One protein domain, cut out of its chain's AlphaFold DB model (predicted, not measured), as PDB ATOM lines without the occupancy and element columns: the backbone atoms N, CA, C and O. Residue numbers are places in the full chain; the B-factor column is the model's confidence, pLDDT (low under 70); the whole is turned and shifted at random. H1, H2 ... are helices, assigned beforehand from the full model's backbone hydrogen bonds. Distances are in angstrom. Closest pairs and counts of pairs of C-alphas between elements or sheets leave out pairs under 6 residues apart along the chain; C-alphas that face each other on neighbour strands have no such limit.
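AT A GLANCE: This is residues 6 to 137 and 191 to 199 of the 202 residues of an uncharacterized protein of Thermoprotei archaeon (UniProt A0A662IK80). Six helices running mostly aligned, H2, H3, H4, H6, H7 and H8, make a ring of contacts; the long H4 and H6 reach beyond the others to H5 at the far end, and H1 sits at the opposite end. Residues 88 to 97 stick out at the far end, of which 88 and 89 belong to H5 and 96 and 97 to H6. The 141 printed residues hold eight named helices, H1 to H8 in chain order, and no named strand: all helix. The outline is a rod of 56 by 24 by 21 A, only just compact and close to loose, with a radius of gyration of the C-alphas of 17.0 A.

HOW THE PARTS SIT: H1, residues 6 to 12, is close to but not clearly touching H2, residues 15 to 28, about perpendicular at 88 degrees. H2 and H3, residues 33 to 49, form a helical hairpin at a shallow tilt of 22 degrees; their closest C-alphas, Gly 24 and Ala 43, are 3.9 A apart. H3 forms another with H4, residues 55 to 78, closest at C-alphas Gly 44 and Gly 59, 3.6 A. H5, residues 81 to 89, is close to but not clearly touching H4, with C-alphas Leu 76 and Val 84 closest at 7.2 A. H6, residues 96 to 126, touches H4 with residues 102 to 116 alone, closest at C-alphas Leu 61 and Ala 112, 5.0 A, opposite ways at a shallow tilt of 34 degrees, only just short of steep. With residues 116 to 125 alone H6 touches H7, residues 130 to 137, in a third hairpin, closest at C-alphas Ile 117 and Ala 136, 4.4 A. H8, residues 191 to 198, touches H7, closest at C-alphas Ala 135 and Leu 192, 5.1 A, and H2, closest at C-alphas Cys 22 and Gly 194, 4.6 A. Every O i to N i+4 pair is within hydrogen-bond range in H1, H2, H3, H4, H6, H7 and H8; in H5 it is 4 of 5.

IN THESE COORDINATES: H1 begins at C-alpha 6, (2.899, -30.089, 86.805). From first to last C-alpha H2 measures 20.1 A, H3 24.7 A, H4 34.4 A and H6 44.9 A. H8 ends at C-alpha 198, (5.779, -29.079, 77.429).

THE WHOLE: The two farthest C-alphas, Glu 7 and Asn 92, are 56.8 A apart. Residues 138 to 190 are not printed, and C-alphas 137 and 191 are 12.5 A apart across this cut. Of the links printed whole, H5 to H6 is short and the others are tight. The model's pLDDT is under 70 at residues 77 to 98.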
ATOM      1  N   GLN A   6       2.813 -31.333  87.546       74.50
ATOM      2  CA  GLN A   6       2.899 -30.089  86.805       74.50
ATOM      3  C   GLN A   6       2.668 -28.851  87.664       74.50
ATOM      4  O   GLN A   6       3.412 -27.886  87.525       74.50
ATOM      5  N   GLU A   7       1.689 -28.876  88.567       79.81
ATOM      6  CA  GLU A   7       1.489 -27.791  89.532       79.81
ATOM      7  C   GLU A   7       2.724 -27.629  90.425       79.81
ATOM      8  O   GLU A   7       3.101 -26.517  90.791       79.81
ATOM      9  N   GLU A   8       3.413 -28.725  90.752       81.31
ATOM     10  CA  GLU A   8       4.677 -28.643  91.480       81.31
ATOM     11  C   GLU A   8       5.848 -28.154  90.626       81.31
ATOM     12  O   GLU A   8       6.681 -27.383  91.114       81.31
ATOM     13  N   LEU A   9       5.906 -28.548  89.352       82.56
ATOM     14  CA  LEU A   9       6.878 -28.002  88.412       82.56
ATOM     15  C   LEU A   9       6.648 -26.498  88.203       82.56
ATOM     16  O   LEU A   9       7.618 -25.756  88.107       82.56
ATOM     17  N   GLU A  10       5.400 -26.025  88.214       82.50
ATOM     18  CA  GLU A  10       5.042 -24.600  88.160       82.50
ATOM     19  C   GLU A  10       5.391 -23.839  89.447       82.50
ATOM     20  O   GLU A  10       5.747 -22.659  89.418       82.50
ATOM     21  N   LYS A  11       5.383 -24.512  90.601       83.50
ATOM     22  CA  LYS A  11       5.925 -23.928  91.838       83.50
ATOM     23  C   LYS A  11       7.437 -23.722  91.748       83.50
ATOM     24  O   LYS A  11       7.952 -22.748  92.303       83.50
ATOM     25  N   VAL A  12       8.151 -24.614  91.056       84.75
ATOM     26  CA  VAL A  12       9.590 -24.449  90.788       84.75
ATOM     27  C   VAL A  12       9.835 -23.444  89.674       84.75
ATOM     28  O   VAL A  12      10.741 -22.629  89.786       84.75
ATOM     29  N   PHE A  13       9.038 -23.450  88.618       85.69
ATOM     30  CA  PHE A  13       9.159 -22.538  87.492       85.69
ATOM     31  C   PHE A  13       7.876 -21.741  87.346       85.69
ATOM     32  O   PHE A  13       6.864 -22.284  86.921       85.69
ATOM     33  N   ASN A  14       7.925 -20.425  87.563       85.56
ATOM     34  CA  ASN A  14       6.820 -19.593  87.090       85.56
ATOM     35  C   ASN A  14       6.610 -19.845  85.580       85.56
ATOM     36  O   ASN A  14       7.577 -20.048  84.842       85.56
ATOM     37  N   VAL A  15       5.360 -19.798  85.119       86.06
ATOM     38  CA  VAL A  15       4.918 -20.005  83.734       86.06
ATOM     39  C   VAL A  15       5.849 -19.330  82.723       86.06
ATOM     40  O   VAL A  15       6.254 -19.954  81.746       86.06
ATOM     41  N   ARG A  16       6.248 -18.072  82.959       87.44
ATOM     42  CA  ARG A  16       7.188 -17.359  82.072       87.44
ATOM     43  C   ARG A  16       8.573 -18.011  82.029       87.44
ATOM     44  O   ARG A  16       9.079 -18.256  80.942       87.44
ATOM     45  N   ALA A  17       9.156 -18.330  83.185       89.88
ATOM     46  CA  ALA A  17      10.465 -18.981  83.267       89.88
ATOM     47  C   ALA A  17      10.448 -20.353  82.579       89.88
ATOM     48  O   ALA A  17      11.349 -20.650  81.804       89.88
ATOM     49  N   ARG A  18       9.378 -21.138  82.769       90.56
ATOM     50  CA  ARG A  18       9.210 -22.440  82.105       90.56
ATOM     51  C   ARG A  18       9.221 -22.315  80.581       90.56
ATOM     52  O   ARG A  18       9.919 -23.077  79.921       90.56
ATOM     53  N   HIS A  19       8.468 -21.363  80.023       91.44
ATOM     54  CA  HIS A  19       8.438 -21.148  78.573       91.44
ATOM     55  C   HIS A  19       9.795 -20.696  78.028       91.44
ATOM     56  O   HIS A  19      10.211 -21.178  76.980       91.44
ATOM     57  N   VAL A  20      10.502 -19.820  78.749       94.81
ATOM     58  CA  VAL A  20      11.849 -19.374  78.364       94.81
ATOM     59  C   VAL A  20      12.836 -20.546  78.391       94.81
ATOM     60  O   VAL A  20      13.539 -20.764  77.411       94.81
ATOM     61  N   THR A  21      12.846 -21.357  79.455       93.06
ATOM     62  CA  THR A  21      13.700 -22.552  79.539       93.06
ATOM     63  C   THR A  21      13.382 -23.550  78.424       93.06
ATOM     64  O   THR A  21      14.293 -24.046  77.765       93.06
ATOM     65  N   CYS A  22      12.097 -23.808  78.170       94.62
ATOM     66  CA  CYS A  22      11.643 -24.678  77.087       94.62
ATOM     67  C   CYS A  22      12.134 -24.185  75.719       94.62
ATOM     68  O   CYS A  22      12.781 -24.941  74.998       94.62
ATOM     69  N   LEU A  23      11.881 -22.913  75.391       96.50
ATOM     70  CA  LEU A  23      12.320 -22.303  74.137       96.50
ATOM     71  C   LEU A  23      13.838 -22.402  73.977       96.50
ATOM     72  O   LEU A  23      14.312 -22.779  72.912       96.50
ATOM     73  N   GLY A  24      14.591 -22.113  75.040       96.56
ATOM     74  CA  GLY A  24      16.045 -22.220  75.033       96.56
ATOM     75  C   GLY A  24      16.527 -23.618  74.653       96.56
ATOM     76  O   GLY A  24      17.321 -23.756  73.729       96.56
ATOM     77  N   HIS A  25      15.987 -24.661  75.286       96.69
ATOM     78  CA  HIS A  25      16.341 -26.040  74.939       96.69
ATOM     79  C   HIS A  25      15.910 -26.423  73.516       96.69
ATOM     80  O   HIS A  25      16.681 -27.052  72.800       96.69
ATOM     81  N   LEU A  26      14.738 -25.991  73.044       96.00
ATOM     82  CA  LEU A  26      14.334 -26.241  71.654       96.00
ATOM     83  C   LEU A  26      15.274 -25.564  70.642       96.00
ATOM     84  O   LEU A  26      15.606 -26.161  69.622       96.00
ATOM     85  N   LEU A  27      15.757 -24.355  70.936       95.31
ATOM     86  CA  LEU A  27      16.762 -23.670  70.117       95.31
ATOM     87  C   LEU A  27      18.123 -24.381  70.170       95.31
ATOM     88  O   LEU A  27      18.774 -24.525  69.140       95.31
ATOM     89  N   MET A  28      18.537 -24.885  71.338       94.50
ATOM     90  CA  MET A  28      19.771 -25.675  71.485       94.50
ATOM     91  C   MET A  28      19.743 -27.006  70.729       94.50
ATOM     92  O   MET A  28      20.802 -27.579  70.478       94.50
ATOM     93  N   ALA A  29      18.558 -27.504  70.369       93.12
ATOM     94  CA  ALA A  29      18.434 -28.674  69.515       93.12
ATOM     95  C   ALA A  29      18.741 -28.354  68.041       93.12
ATOM     96  O   ALA A  29      19.041 -29.263  67.281       93.12
ATOM     97  N   ALA A  30      18.703 -27.095  67.600       88.62
ATOM     98  CA  ALA A  30      18.956 -26.771  66.199       88.62
ATOM     99  C   ALA A  30      20.387 -27.166  65.764       88.62
ATOM    100  O   ALA A  30      21.332 -26.961  66.521       88.62
ATOM    101  N   PRO A  31      20.591 -27.646  64.523       78.25
ATOM    102  CA  PRO A  31      21.923 -28.003  64.025       78.25
ATOM    103  C   PRO A  31      22.800 -26.778  63.705       78.25
ATOM    104  O   PRO A  31      23.976 -26.925  63.390       78.25
ATOM    105  N   HIS A  32      22.244 -25.563  63.756       82.88
ATOM    106  CA  HIS A  32      22.953 -24.340  63.390       82.88
ATOM    107  C   HIS A  32      23.707 -23.741  64.599       82.88
ATOM    108  O   HIS A  32      23.052 -23.331  65.562       82.88
ATOM    109  N   PRO A  33      25.046 -23.572  64.549       82.69
ATOM    110  CA  PRO A  33      25.861 -23.159  65.702       82.69
ATOM    111  C   PRO A  33      25.404 -21.860  66.386       82.69
ATOM    112  O   PRO A  33      25.343 -21.781  67.611       82.69
ATOM    113  N   VAL A  34      25.009 -20.849  65.605       86.25
ATOM    114  CA  VAL A  34      24.499 -19.571  66.147       86.25
ATOM    115  C   VAL A  34      23.194 -19.765  66.925       86.25
ATOM    116  O   VAL A  34      22.993 -19.153  67.972       86.25
ATOM    117  N   VAL A  35      22.310 -20.642  66.443       90.75
ATOM    118  CA  VAL A  35      21.021 -20.902  67.096       90.75
ATOM    119  C   VAL A  35      21.243 -21.648  68.410       90.75
ATOM    120  O   VAL A  35      20.592 -21.324  69.399       90.75
ATOM    121  N   ILE A  36      22.229 -22.550  68.460       90.06
ATOM    122  CA  ILE A  36      22.646 -23.218  69.700       90.06
ATOM    123  C   ILE A  36      23.121 -22.195  70.738       90.06
ATOM    124  O   ILE A  36      22.726 -22.278  71.902       90.06
ATOM    125  N   CYS A  37      23.917 -21.202  70.329       91.50
ATOM    126  CA  CYS A  37      24.398 -20.151  71.230       91.50
ATOM    127  C   CYS A  37      23.248 -19.353  71.846       91.50
ATOM    128  O   CYS A  37      23.174 -19.201  73.067       91.50
ATOM    129  N   ILE A  38      22.325 -18.887  70.999       94.12
ATOM    130  CA  ILE A  38      21.126 -18.163  71.434       94.12
ATOM    131  C   ILE A  38      20.300 -19.052  72.362       94.12
ATOM    132  O   ILE A  38      19.897 -18.614  73.437       94.12
ATOM    133  N   GLY A  39      20.092 -20.313  71.984       96.19
ATOM    134  CA  GLY A  39      19.367 -21.280  72.793       96.19
ATOM    135  C   GLY A  39      19.979 -21.462  74.176       96.19
ATOM    136  O   GLY A  39      19.247 -21.467  75.162       96.19
ATOM    137  N   SER A  40      21.308 -21.528  74.272       95.50
ATOM    138  CA  SER A  40      22.012 -21.667  75.545       95.50
ATOM    139  C   SER A  40      21.810 -20.451  76.450       95.50
ATOM    140  O   SER A  40      21.451 -20.602  77.618       95.50
ATOM    141  N   ILE A  41      21.913 -19.241  75.894       96.81
ATOM    142  CA  ILE A  41      21.648 -17.998  76.632       96.81
ATOM    143  C   ILE A  41      20.190 -17.954  77.106       96.81
ATOM    144  O   ILE A  41      19.923 -17.700  78.280       96.81
ATOM    145  N   VAL A  42      19.236 -18.249  76.218       96.94
ATOM    146  CA  VAL A  42      17.799 -18.244  76.527       96.94
ATOM    147  C   VAL A  42      17.465 -19.289  77.594       96.94
ATOM    148  O   VAL A  42      16.791 -18.967  78.574       96.94
ATOM    149  N   ALA A  43      17.979 -20.515  77.467       95.06
ATOM    150  CA  ALA A  43      17.801 -21.564  78.467       95.06
ATOM    151  C   ALA A  43      18.368 -21.118  79.818       95.06
ATOM    152  O   ALA A  43      17.703 -21.266  80.846       95.06
ATOM    153  N   GLY A  44      19.558 -20.514  79.816       95.56
ATOM    154  CA  GLY A  44      20.210 -20.025  81.022       95.56
ATOM    155  C   GLY A  44      19.428 -18.917  81.734       95.56
ATOM    156  O   GLY A  44      19.254 -18.979  82.953       95.56
ATOM    157  N   ILE A  45      18.858 -17.967  80.985       95.56
ATOM    158  CA  ILE A  45      17.941 -16.951  81.527       95.56
ATOM    159  C   ILE A  45      16.723 -17.625  82.165       95.56
ATOM    160  O   ILE A  45      16.359 -17.305  83.297       95.56
ATOM    161  N   GLY A  46      16.110 -18.588  81.474       93.56
ATOM    162  CA  GLY A  46      14.967 -19.334  82.003       93.56
ATOM    163  C   GLY A  46      15.297 -20.049  83.317       93.56
ATOM    164  O   GLY A  46      14.528 -19.978  84.279       93.56
ATOM    165  N   TRP A  47      16.481 -20.665  83.396       94.38
ATOM    166  CA  TRP A  47      16.980 -21.283  84.622       94.38
ATOM    167  C   TRP A  47      17.170 -20.267  85.744       94.38
ATOM    168  O   TRP A  47      16.630 -20.504  86.820       94.38
ATOM    169  N   ILE A  48      17.824 -19.123  85.520       94.12
ATOM    170  CA  ILE A  48      18.003 -18.066  86.540       94.12
ATOM    171  C   ILE A  48      16.660 -17.577  87.094       94.12
ATOM    172  O   ILE A  48      16.520 -17.378  88.302       94.12
ATOM    173  N   LEU A  49      15.660 -17.428  86.221       92.06
ATOM    174  CA  LEU A  49      14.314 -16.986  86.590       92.06
ATOM    175  C   LEU A  49      13.492 -18.061  87.324       92.06
ATOM    176  O   LEU A  49      12.435 -17.752  87.882       92.06
ATOM    177  N   SER A  50      13.947 -19.315  87.344       89.50
ATOM    178  CA  SER A  50      13.298 -20.395  88.091       89.50
ATOM    179  C   SER A  50      13.510 -20.257  89.603       89.50
ATOM    180  O   SER A  50      14.217 -19.379  90.091       89.50
ATOM    181  N   ARG A  51      12.901 -21.142  90.387       85.00
ATOM    182  CA  ARG A  51      13.125 -21.351  91.826       85.00
ATOM    183  C   ARG A  51      13.815 -22.694  92.093       85.00
ATOM    184  O   ARG A  51      13.747 -23.212  93.204       85.00
ATOM    185  N   ALA A  52      14.456 -23.277  91.079       79.88
ATOM    186  CA  ALA A  52      15.190 -24.526  91.225       79.88
ATOM    187  C   ALA A  52      16.420 -24.348  92.129       79.88
ATOM    188  O   ALA A  52      17.009 -23.269  92.201       79.88
ATOM    189  N   ARG A  53      16.843 -25.428  92.792       76.56
ATOM    190  CA  ARG A  53      17.951 -25.423  93.761       76.56
ATOM    191  C   ARG A  53      19.283 -24.962  93.151       76.56
ATOM    192  O   ARG A  53      20.043 -24.269  93.815       76.56
ATOM    193  N   LEU A  54      19.530 -25.294  91.882       83.00
ATOM    194  CA  LEU A  54      20.774 -24.990  91.156       83.00
ATOM    195  C   LEU A  54      20.612 -23.895  90.092       83.00
ATOM    196  O   LEU A  54      21.483 -23.709  89.246       83.00
ATOM    197  N   ARG A  55      19.508 -23.141  90.151       87.81
ATOM    198  CA  ARG A  55      19.096 -22.169  89.127       87.81
ATOM    199  C   ARG A  55      20.187 -21.196  88.673       87.81
ATOM    200  O   ARG A  55      20.339 -20.967  87.479       87.81
ATOM    201  N   LEU A  56      20.939 -20.636  89.625       88.25
ATOM    202  CA  LEU A  56      21.946 -19.611  89.352       88.25
ATOM    203  C   LEU A  56      23.172 -20.224  88.686       88.25
ATOM    204  O   LEU A  56      23.660 -19.679  87.707       88.25
ATOM    205  N   VAL A  57      23.636 -21.369  89.189       90.88
ATOM    206  CA  VAL A  57      24.835 -22.034  88.668       90.88
ATOM    207  C   VAL A  57      24.571 -22.577  87.268       90.88
ATOM    208  O   VAL A  57      25.319 -22.271  86.347       90.88
ATOM    209  N   VAL A  58      23.471 -23.316  87.084       92.00
ATOM    210  CA  VAL A  58      23.076 -23.855  85.772       92.00
ATOM    211  C   VAL A  58      22.870 -22.721  84.776       92.00
ATOM    212  O   VAL A  58      23.425 -22.750  83.681       92.00
ATOM    213  N   GLY A  59      22.100 -21.702  85.163       93.50
ATOM    214  CA  GLY A  59      21.769 -20.626  84.246       93.50
ATOM    215  C   GLY A  59      22.961 -19.746  83.879       93.50
ATOM    216  O   GLY A  59      23.126 -19.420  82.707       93.50
ATOM    217  N   ALA A  60      23.837 -19.423  84.836       95.06
ATOM    218  CA  ALA A  60      25.054 -18.664  84.559       95.06
ATOM    219  C   ALA A  60      26.012 -19.443  83.650       95.06
ATOM    220  O   ALA A  60      26.510 -18.881  82.679       95.06
ATOM    221  N   LEU A  61      26.233 -20.735  83.917       95.62
ATOM    222  CA  LEU A  61      27.112 -21.561  83.089       95.62
ATOM    223  C   LEU A  61      26.610 -21.674  81.649       95.62
ATOM    224  O   LEU A  61      27.421 -21.604  80.731       95.62
ATOM    225  N   LEU A  62      25.297 -21.787  81.438       95.31
ATOM    226  CA  LEU A  62      24.723 -21.801  80.090       95.31
ATOM    227  C   LEU A  62      24.891 -20.465  79.368       95.31
ATOM    228  O   LEU A  62      25.265 -20.439  78.201       95.31
ATOM    229  N   ILE A  63      24.685 -19.347  80.062       96.50
ATOM    230  CA  ILE A  63      24.905 -18.024  79.470       96.50
ATOM    231  C   ILE A  63      26.379 -17.840  79.091       96.50
ATOM    232  O   ILE A  63      26.674 -17.443  77.964       96.50
ATOM    233  N   ILE A  64      27.306 -18.160  80.000       95.44
ATOM    234  CA  ILE A  64      28.750 -18.061  79.745       95.44
ATOM    235  C   ILE A  64      29.134 -18.970  78.577       95.44
ATOM    236  O   ILE A  64      29.832 -18.530  77.668       95.44
ATOM    237  N   TYR A  65      28.641 -20.211  78.563       93.69
ATOM    238  CA  TYR A  65      28.877 -21.143  77.468       93.69
ATOM    239  C   TYR A  65      28.387 -20.580  76.129       93.69
ATOM    240  O   TYR A  65      29.158 -20.537  75.173       93.69
ATOM    241  N   GLY A  66      27.151 -20.076  76.067       93.31
ATOM    242  CA  GLY A  66      26.596 -19.466  74.860       93.31
ATOM    243  C   GLY A  66      27.399 -18.262  74.363       93.31
ATOM    244  O   GLY A  66      27.617 -18.133  73.156       93.31
ATOM    245  N   PHE A  67      27.903 -17.409  75.262       94.06
ATOM    246  CA  PHE A  67      28.776 -16.293  74.886       94.06
ATOM    247  C   PHE A  67      30.130 -16.757  74.353       94.06
ATOM    248  O   PHE A  67      30.551 -16.290  73.297       94.06
ATOM    249  N   LEU A  68      30.793 -17.688  75.043       91.56
ATOM    250  CA  LEU A  68      32.079 -18.231  74.599       91.56
ATOM    251  C   LEU A  68      31.960 -18.871  73.213       91.56
ATOM    252  O   LEU A  68      32.769 -18.602  72.328       91.56
ATOM    253  N   LEU A  69      30.898 -19.645  72.995       87.88
ATOM    254  CA  LEU A  69      30.640 -20.310  71.723       87.88
ATOM    255  C   LEU A  69      30.304 -19.302  70.612       87.88
ATOM    256  O   LEU A  69      30.776 -19.455  69.487       87.88
ATOM    257  N   SER A  70      29.589 -18.218  70.933       88.56
ATOM    258  CA  SER A  70      29.326 -17.119  69.989       88.56
ATOM    259  C   SER A  70      30.613 -16.423  69.553       88.56
ATOM    260  O   SER A  70      30.823 -16.217  68.359       88.56
ATOM    261  N   ILE A  71      31.487 -16.087  70.508       87.38
ATOM    262  CA  ILE A  71      32.793 -15.476  70.230       87.38
ATOM    263  C   ILE A  71      33.618 -16.414  69.345       87.38
ATOM    264  O   ILE A  71      34.178 -15.967  68.348       87.38
ATOM    265  N   MET A  72      33.621 -17.718  69.650       82.62
ATOM    266  CA  MET A  72      34.314 -18.723  68.844       82.62
ATOM    267  C   MET A  72      33.794 -18.758  67.402       82.62
ATOM    268  O   MET A  72      34.589 -18.742  66.468       82.62
ATOM    269  N   ILE A  73      32.472 -18.753  67.197       82.00
ATOM    270  CA  ILE A  73      31.867 -18.755  65.855       82.00
ATOM    271  C   ILE A  73      32.223 -17.483  65.083       82.00
ATOM    272  O   ILE A  73      32.591 -17.571  63.911       82.00
ATOM    273  N   VAL A  74      32.110 -16.307  65.708       81.94
ATOM    274  CA  VAL A  74      32.440 -15.025  65.065       81.94
ATOM    275  C   VAL A  74      33.912 -14.996  64.680       81.94
ATOM    276  O   VAL A  74      34.246 -14.624  63.556       81.94
ATOM    277  N   TRP A  75      34.786 -15.451  65.575       75.38
ATOM    278  CA  TRP A  75      36.217 -15.494  65.327       75.38
ATOM    279  C   TRP A  75      36.570 -16.446  64.180       75.38
ATOM    280  O   TRP A  75      37.232 -16.027  63.230       75.38
ATOM    281  N   LEU A  76      36.031 -17.670  64.185       71.19
ATOM    282  CA  LEU A  76      36.199 -18.631  63.088       71.19
ATOM    283  C   LEU A  76      35.654 -18.095  61.756       71.19
ATOM    284  O   LEU A  76      36.279 -18.270  60.714       71.19
ATOM    285  N   SER A  77      34.517 -17.396  61.784       69.25
ATOM    286  CA  SER A  77      33.921 -16.796  60.583       69.25
ATOM    287  C   SER A  77      34.767 -15.640  60.040       69.25
ATOM    288  O   SER A  77      34.878 -15.480  58.827       69.25
ATOM    289  N   SER A  78      35.400 -14.859  60.923       69.62
ATOM    290  CA  SER A  78      36.265 -13.733  60.548       69.62
ATOM    291  C   SER A  78      37.577 -14.160  59.882       69.62
ATOM    292  O   SER A  78      38.139 -13.389  59.110       69.62
ATOM    293  N   MET A  79      38.029 -15.398  60.116       63.09
ATOM    294  CA  MET A  79      39.205 -15.974  59.451       63.09
ATOM    295  C   MET A  79      38.917 -16.430  58.008       63.09
ATOM    296  O   MET A  79      39.843 -16.682  57.245       63.09
ATOM    297  N   GLY A  80      37.645 -16.501  57.595       56.50
ATOM    298  CA  GLY A  80      37.238 -16.984  56.275       56.50
ATOM    299  C   GLY A  80      37.294 -18.515  56.155       56.50
ATOM    300  O   GLY A  80      38.289 -19.161  56.469       56.50
ATOM    301  N   PHE A  81      36.222 -19.126  55.638       48.50
ATOM    302  CA  PHE A  81      36.077 -20.591  55.537       48.50
ATOM    303  C   PHE A  81      37.220 -21.298  54.778       48.50
ATOM    304  O   PHE A  81      37.554 -22.440  55.091       48.50
ATOM    305  N   GLY A  82      37.854 -20.622  53.811       47.78
ATOM    306  CA  GLY A  82      39.006 -21.153  53.074       47.78
ATOM    307  C   GLY A  82      40.278 -21.291  53.922       47.78
ATOM    308  O   GLY A  82      41.092 -22.178  53.662       47.78
ATOM    309  N   GLU A  83      40.439 -20.472  54.965       50.16
ATOM    310  CA  GLU A  83      41.525 -20.628  55.936       50.16
ATOM    311  C   GLU A  83      41.188 -21.632  57.035       50.16
ATOM    312  O   GLU A  83      42.102 -22.273  57.536       50.16
ATOM    313  N   VAL A  84      39.904 -21.865  57.342       46.41
ATOM    314  CA  VAL A  84      39.460 -22.926  58.273       46.41
ATOM    315  C   VAL A  84      39.798 -24.325  57.727       46.41
ATOM    316  O   VAL A  84      40.233 -25.201  58.471       46.41
ATOM    317  N   ALA A  85      39.686 -24.531  56.410       44.03
ATOM    318  CA  ALA A  85      40.170 -25.751  55.759       44.03
ATOM    319  C   ALA A  85      41.708 -25.833  55.786       44.03
ATOM    320  O   ALA A  85      42.265 -26.870  56.140       44.03
ATOM    321  N   LYS A  86      42.414 -24.724  55.512       44.22
ATOM    322  CA  LYS A  86      43.871 -24.653  55.731       44.22
ATOM    323  C   LYS A  86      44.241 -24.842  57.201       44.22
ATOM    324  O   LYS A  86      45.349 -25.264  57.453       44.22
ATOM    325  N   TRP A  87      43.360 -24.613  58.162       50.72
ATOM    326  CA  TRP A  87      43.575 -24.836  59.595       50.72
ATOM    327  C   TRP A  87      43.742 -26.323  59.934       50.72
ATOM    328  O   TRP A  87      44.596 -26.688  60.738       50.72
ATOM    329  N   PHE A  88      42.985 -27.184  59.248       45.34
ATOM    330  CA  PHE A  88      43.121 -28.641  59.328       45.34
ATOM    331  C   PHE A  88      44.395 -29.173  58.654       45.34
ATOM    332  O   PHE A  88      44.839 -30.264  58.994       45.34
ATOM    333  N   PHE A  89      44.979 -28.434  57.703       41.84
ATOM    334  CA  PHE A  89      46.148 -28.874  56.921       41.84
ATOM    335  C   PHE A  89      47.464 -28.151  57.293       41.84
ATOM    336  O   PHE A  89      48.533 -28.753  57.248       41.84
ATOM    337  N   ASN A  90      47.405 -26.894  57.730       43.22
ATOM    338  CA  ASN A  90      48.499 -26.053  58.223       43.22
ATOM    339  C   ASN A  90      48.403 -25.941  59.748       43.22
ATOM    340  O   ASN A  90      48.104 -24.899  60.330       43.22
ATOM    341  N   TYR A  91      48.751 -27.045  60.397       51.12
ATOM    342  CA  TYR A  91      48.827 -27.230  61.845       51.12
ATOM    343  C   TYR A  91      49.751 -26.246  62.606       51.12
ATOM    344  O   TYR A  91      49.862 -26.332  63.827       51.12
ATOM    345  N   ASN A  92      50.447 -25.314  61.950       44.66
ATOM    346  CA  ASN A  92      51.339 -24.357  62.624       44.66
ATOM    347  C   ASN A  92      50.619 -23.153  63.257       44.66
ATOM    348  O   ASN A  92      51.272 -22.367  63.936       44.66
ATOM    349  N   ILE A  93      49.300 -23.019  63.072       44.69
ATOM    350  CA  ILE A  93      48.511 -21.857  63.522       44.69
ATOM    351  C   ILE A  93      47.501 -22.241  64.621       44.69
ATOM    352  O   ILE A  93      46.443 -21.639  64.765       44.69
ATOM    353  N   LEU A  94      47.825 -23.218  65.469       47.31
ATOM    354  CA  LEU A  94      47.308 -23.179  66.840       47.31
ATOM    355  C   LEU A  94      48.179 -22.182  67.604       47.31
ATOM    356  O   LEU A  94      49.078 -22.560  68.353       47.31
ATOM    357  N   GLY A  95      47.945 -20.888  67.369       54.62
ATOM    358  CA  GLY A  95      48.410 -19.866  68.301       54.62
ATOM    359  C   GLY A  95      47.919 -20.236  69.701       54.62
ATOM    360  O   GLY A  95      46.803 -20.751  69.843       54.62
ATOM    361  N   SER A  96      48.747 -20.014  70.727       61.00
ATOM    362  CA  SER A  96      48.423 -20.385  72.115       61.00
ATOM    363  C   SER A  96      47.027 -19.902  72.531       61.00
ATOM    364  O   SER A  96      46.319 -20.605  73.242       61.00
ATOM    365  N   GLU A  97      46.591 -18.758  72.007       67.38
ATOM    366  CA  GLU A  97      45.300 -18.136  72.289       67.38
ATOM    367  C   GLU A  97      44.096 -18.956  71.808       67.38
ATOM    368  O   GLU A  97      43.140 -19.118  72.566       67.38
ATOM    369  N   VAL A  98      44.128 -19.526  70.594       69.94
ATOM    370  CA  VAL A  98      42.989 -20.312  70.080       69.94
ATOM    371  C   VAL A  98      42.862 -21.622  70.845       69.94
ATOM    372  O   VAL A  98      41.756 -22.036  71.196       69.94
ATOM    373  N   ALA A  99      43.998 -22.258  71.139       71.25
ATOM    374  CA  ALA A  99      44.038 -23.463  71.955       71.25
ATOM    375  C   ALA A  99      43.477 -23.188  73.359       71.25
ATOM    376  O   ALA A  99      42.561 -23.881  73.798       71.25
ATOM    377  N   VAL A 100      43.949 -22.126  74.021       76.38
ATOM    378  CA  VAL A 100      43.482 -21.716  75.354       76.38
ATOM    379  C   VAL A 100      41.988 -21.397  75.343       76.38
ATOM    380  O   VAL A 100      41.250 -21.909  76.185       76.38
ATOM    381  N   PHE A 101      41.507 -20.612  74.377       80.50
ATOM    382  CA  PHE A 101      40.094 -20.245  74.293       80.50
ATOM    383  C   PHE A 101      39.190 -21.453  74.013       80.50
ATOM    384  O   PHE A 101      38.123 -21.594  74.618       80.50
ATOM    385  N   SER A 102      39.637 -22.369  73.150       77.88
ATOM    386  CA  SER A 102      38.920 -23.614  72.854       77.88
ATOM    387  C   SER A 102      38.866 -24.527  74.081       77.88
ATOM    388  O   SER A 102      37.809 -25.075  74.390       77.88
ATOM    389  N   SER A 103      39.962 -24.638  74.843       82.38
ATOM    390  CA  SER A 103      40.001 -25.376  76.110       82.38
ATOM    391  C   SER A 103      39.084 -24.767  77.172       82.38
ATOM    392  O   SER A 103      38.370 -25.504  77.847       82.38
ATOM    393  N   ILE A 104      39.041 -23.437  77.304       87.06
ATOM    394  CA  ILE A 104      38.118 -22.759  78.229       87.06
ATOM    395  C   ILE A 104      36.669 -23.040  77.826       87.06
ATOM    396  O   ILE A 104      35.868 -23.461  78.661       87.06
ATOM    397  N   THR A 105      36.336 -22.866  76.546       88.44
ATOM    398  CA  THR A 105      34.989 -23.132  76.017       88.44
ATOM    399  C   THR A 105      34.582 -24.587  76.242       88.44
ATOM    400  O   THR A 105      33.454 -24.855  76.655       88.44
ATOM    401  N   PHE A 106      35.511 -25.525  76.048       89.19
ATOM    402  CA  PHE A 106      35.314 -26.944  76.325       89.19
ATOM    403  C   PHE A 106      35.015 -27.206  77.807       89.19
ATOM    404  O   PHE A 106      34.001 -27.826  78.124       89.19
ATOM    405  N   VAL A 107      35.852 -26.705  78.724       90.88
ATOM    406  CA  VAL A 107      35.684 -26.908  80.174       90.88
ATOM    407  C   VAL A 107      34.365 -26.311  80.658       90.88
ATOM    408  O   VAL A 107      33.618 -26.964  81.392       90.88
ATOM    409  N   VAL A 108      34.039 -25.094  80.219       92.50
ATOM    410  CA  VAL A 108      32.767 -24.446  80.553       92.50
ATOM    411  C   VAL A 108      31.594 -25.244  79.990       92.50
ATOM    412  O   VAL A 108      30.628 -25.472  80.712       92.50
ATOM    413  N   GLY A 109      31.689 -25.729  78.749       90.50
ATOM    414  CA  GLY A 109      30.660 -26.556  78.123       90.50
ATOM    415  C   GLY A 109      30.392 -27.849  78.890       90.50
ATOM    416  O   GLY A 109      29.248 -28.115  79.257       90.50
ATOM    417  N   VAL A 110      31.438 -28.619  79.209       93.12
ATOM    418  CA  VAL A 110      31.318 -29.847  80.016       93.12
ATOM    419  C   VAL A 110      30.685 -29.546  81.372       93.12
ATOM    420  O   VAL A 110      29.798 -30.275  81.813       93.12
ATOM    421  N   THR A 111      31.085 -28.449  82.015       93.69
ATOM    422  CA  THR A 111      30.539 -28.059  83.322       93.69
ATOM    423  C   THR A 111      29.066 -27.654  83.215       93.69
ATOM    424  O   THR A 111      28.248 -28.089  84.024       93.69
ATOM    425  N   ALA A 112      28.695 -26.871  82.197       93.25
ATOM    426  CA  ALA A 112      27.316 -26.456  81.950       93.25
ATOM    427  C   ALA A 112      26.400 -27.665  81.712       93.25
ATOM    428  O   ALA A 112      25.363 -27.795  82.369       93.25
ATOM    429  N   TYR A 113      26.808 -28.589  80.834       93.56
ATOM    430  CA  TYR A 113      26.062 -29.821  80.582       93.56
ATOM    431  C   TYR A 113      26.026 -30.739  81.807       93.56
ATOM    432  O   TYR A 113      24.971 -31.285  82.114       93.56
ATOM    433  N   GLY A 114      27.121 -30.856  82.564       94.38
ATOM    434  CA  GLY A 114      27.162 -31.621  83.812       94.38
ATOM    435  C   GLY A 114      26.131 -31.129  84.831       94.38
ATOM    436  O   GLY A 114      25.345 -31.914  85.365       94.38
ATOM    437  N   MET A 115      26.062 -29.813  85.043       93.56
ATOM    438  CA  MET A 115      25.087 -29.205  85.956       93.56
ATOM    439  C   MET A 115      23.643 -29.329  85.447       93.56
ATOM    440  O   MET A 115      22.721 -29.532  86.246       93.56
ATOM    441  N   LEU A 116      23.434 -29.256  84.129       93.88
ATOM    442  CA  LEU A 116      22.140 -29.529  83.500       93.88
ATOM    443  C   LEU A 116      21.679 -30.971  83.737       93.88
ATOM    444  O   LEU A 116      20.534 -31.178  84.130       93.88
ATOM    445  N   ILE A 117      22.562 -31.956  83.544       95.69
ATOM    446  CA  ILE A 117      22.274 -33.383  83.761       95.69
ATOM    447  C   ILE A 117      21.800 -33.616  85.195       95.69
ATOM    448  O   ILE A 117      20.743 -34.212  85.399       95.69
ATOM    449  N   VAL A 118      22.539 -33.100  86.185       94.31
ATOM    450  CA  VAL A 118      22.164 -33.212  87.606       94.31
ATOM    451  C   VAL A 118      20.784 -32.605  87.843       94.31
ATOM    452  O   VAL A 118      19.918 -33.242  88.441       94.31
ATOM    453  N   SER A 119      20.546 -31.407  87.310       92.00
ATOM    454  CA  SER A 119      19.273 -30.707  87.482       92.00
ATOM    455  C   SER A 119      18.105 -31.466  86.846       92.00
ATOM    456  O   SER A 119      17.039 -31.570  87.449       92.00
ATOM    457  N   PHE A 120      18.292 -32.048  85.662       94.50
ATOM    458  CA  PHE A 120      17.266 -32.856  85.010       94.50
ATOM    459  C   PHE A 120      17.012 -34.186  85.714       94.50
ATOM    460  O   PHE A 120      15.854 -34.586  85.824       94.50
ATOM    461  N   PHE A 121      18.038 -34.849  86.251       93.81
ATOM    462  CA  PHE A 121      17.832 -36.037  87.078       93.81
ATOM    463  C   PHE A 121      17.059 -35.714  88.359       93.81
ATOM    464  O   PHE A 121      16.129 -36.446  88.704       93.81
ATOM    465  N   GLU A 122      17.390 -34.615  89.041       91.00
ATOM    466  CA  GLU A 122      16.659 -34.170  90.231       91.00
ATOM    467  C   GLU A 122      15.193 -33.856  89.910       91.00
ATOM    468  O   GLU A 122      14.298 -34.361  90.590       91.00
ATOM    469  N   LEU A 123      14.932 -33.076  88.853       89.25
ATOM    470  CA  LEU A 123      13.570 -32.762  88.407       89.25
ATOM    471  C   LEU A 123      12.809 -34.027  87.991       89.25
ATOM    472  O   LEU A 123      11.672 -34.233  88.410       89.25
ATOM    473  N   GLY A 124      13.440 -34.897  87.202       88.81
ATOM    474  CA  GLY A 124      12.844 -36.137  86.718       88.81
ATOM    475  C   GLY A 124      12.509 -37.118  87.840       88.81
ATOM    476  O   GLY A 124      11.467 -37.761  87.783       88.81
ATOM    477  N   LYS A 125      13.345 -37.209  88.884       88.75
ATOM    478  CA  LYS A 125      13.081 -38.046  90.065       88.75
ATOM    479  C   LYS A 125      12.011 -37.439  90.969       88.75
ATOM    480  O   LYS A 125      11.154 -38.166  91.458       88.75
ATOM    481  N   LYS A 126      12.066 -36.127  91.208       85.38
ATOM    482  CA  LYS A 126      11.143 -35.439  92.119       85.38
ATOM    483  C   LYS A 126       9.712 -35.398  91.580       85.38
ATOM    484  O   LYS A 126       8.781 -35.525  92.362       85.38
ATOM    485  N   TYR A 127       9.557 -35.230  90.267       84.50
ATOM    486  CA  TYR A 127       8.256 -35.056  89.611       84.50
ATOM    487  C   TYR A 127       7.813 -36.266  88.781       84.50
ATOM    488  O   TYR A 127       6.802 -36.192  88.093       84.50
ATOM    489  N   ASP A 128       8.576 -37.360  88.819       86.38
ATOM    490  CA  ASP A 128       8.362 -38.569  88.010       86.38
ATOM    491  C   ASP A 128       8.192 -38.290  86.501       86.38
ATOM    492  O   ASP A 128       7.386 -38.893  85.794       86.38
ATOM    493  N   ILE A 129       8.980 -37.347  85.975       87.56
ATOM    494  CA  ILE A 129       8.965 -36.981  84.554       87.56
ATOM    495  C   ILE A 129      10.072 -37.754  83.838       87.56
ATOM    496  O   ILE A 129      11.258 -37.420  83.909       87.56
ATOM    497  N   THR A 130       9.682 -38.799  83.108       90.56
ATOM    498  CA  THR A 130      10.605 -39.670  82.360       90.56
ATOM    499  C   THR A 130      11.423 -38.915  81.317       90.56
ATOM    500  O   THR A 130      12.617 -39.175  81.190       90.56
ATOM    501  N   LEU A 131      10.836 -37.918  80.648       93.00
ATOM    502  CA  LEU A 131      11.532 -37.125  79.629       93.00
ATOM    503  C   LEU A 131      12.779 -36.411  80.170       93.00
ATOM    504  O   LEU A 131      13.802 -36.414  79.493       93.00
ATOM    505  N   PHE A 132      12.748 -35.878  81.397       93.81
ATOM    506  CA  PHE A 132      13.936 -35.255  81.994       93.81
ATOM    507  C   PHE A 132      15.033 -36.274  82.309       93.81
ATOM    508  O   PHE A 132      16.208 -35.990  82.092       93.81
ATOM    509  N   ARG A 133      14.669 -37.488  82.739       94.19
ATOM    510  CA  ARG A 133      15.638 -38.578  82.943       94.19
ATOM    511  C   ARG A 133      16.294 -38.984  81.619       94.19
ATOM    512  O   ARG A 133      17.511 -39.109  81.556       94.19
ATOM    513  N   CYS A 134      15.508 -39.125  80.550       96.00
ATOM    514  CA  CYS A 134      16.030 -39.434  79.217       96.00
ATOM    515  C   CYS A 134      16.915 -38.305  78.665       96.00
ATOM    516  O   CYS A 134      17.981 -38.586  78.120       96.00
ATOM    517  N   ALA A 135      16.513 -37.042  78.848       95.88
ATOM    518  CA  ALA A 135      17.311 -35.878  78.471       95.88
ATOM    519  C   ALA A 135      18.667 -35.878  79.186       95.88
ATOM    520  O   ALA A 135      19.701 -35.716  78.545       95.88
ATOM    521  N   ALA A 136      18.673 -36.125  80.499       95.81
ATOM    522  CA  ALA A 136      19.891 -36.196  81.295       95.81
ATOM    523  C   ALA A 136      20.838 -37.303  80.801       95.81
ATOM    524  O   ALA A 136      22.033 -37.065  80.635       95.81
ATOM    525  N   THR A 137      20.309 -38.488  80.486       96.75
ATOM    526  CA  THR A 137      21.103 -39.590  79.927       96.75
ATOM    527  C   THR A 137      21.688 -39.245  78.554       96.75
ATOM    528  O   THR A 137      22.876 -39.459  78.327       96.75
ATOM    529  N   LEU A 191      16.020 -31.666  72.828       96.56
ATOM    530  CA  LEU A 191      14.633 -31.890  72.425       96.56
ATOM    531  C   LEU A 191      13.828 -32.546  73.551       96.56
ATOM    532  O   LEU A 191      12.751 -32.066  73.896       96.56
ATOM    533  N   LEU A 192      14.360 -33.606  74.164       96.31
ATOM    534  CA  LEU A 192      13.716 -34.290  75.288       96.31
ATOM    535  C   LEU A 192      13.526 -33.355  76.486       96.31
ATOM    536  O   LEU A 192      12.468 -33.381  77.115       96.31
ATOM    537  N   ALA A 193      14.509 -32.499  76.775       93.88
ATOM    538  CA  ALA A 193      14.382 -31.471  77.802       93.88
ATOM    539  C   ALA A 193      13.252 -30.482  77.472       93.88
ATOM    540  O   ALA A 193      12.375 -30.249  78.306       93.88
ATOM    541  N   GLY A 194      13.232 -29.942  76.249       93.56
ATOM    542  CA  GLY A 194      12.190 -29.029  75.779       93.56
ATOM    543  C   GLY A 194      10.791 -29.645  75.864       93.56
ATOM    544  O   GLY A 194       9.886 -29.039  76.438       93.56
ATOM    545  N   LEU A 195      10.632 -30.880  75.377       92.62
ATOM    546  CA  LEU A 195       9.389 -31.650  75.466       92.62
ATOM    547  C   LEU A 195       8.999 -31.959  76.916       92.62
ATOM    548  O   LEU A 195       7.818 -31.913  77.246       92.62
ATOM    549  N   GLY A 196       9.965 -32.214  77.800       90.31
ATOM    550  CA  GLY A 196       9.724 -32.410  79.229       90.31
ATOM    551  C   GLY A 196       9.048 -31.205  79.885       90.31
ATOM    552  O   GLY A 196       8.150 -31.377  80.704       90.31
ATOM    553  N   PHE A 197       9.392 -29.984  79.466       89.62
ATOM    554  CA  PHE A 197       8.719 -28.762  79.926       89.62
ATOM    555  C   PHE A 197       7.351 -28.511  79.271       89.62
ATOM    556  O   PHE A 197       6.551 -27.754  79.825       89.62
ATOM    557  N   LEU A 198       7.079 -29.125  78.114       86.25
ATOM    558  CA  LEU A 198       5.779 -29.079  77.429       86.25
ATOM    559  C   LEU A 198       4.825 -30.187  77.884       86.25
ATOM    560  O   LEU A 198       3.621 -30.090  77.639       86.25
ATOM    561  N   SER A 199       5.350 -31.234  78.523       75.44
ATOM    562  CA  SER A 199       4.620 -32.431  78.933       75.44
ATOM    563  C   SER A 199       3.604 -32.128  80.040       75.44
ATOM    564  O   SER A 199       3.883 -32.262  81.228       75.44
TER     565      SER A 199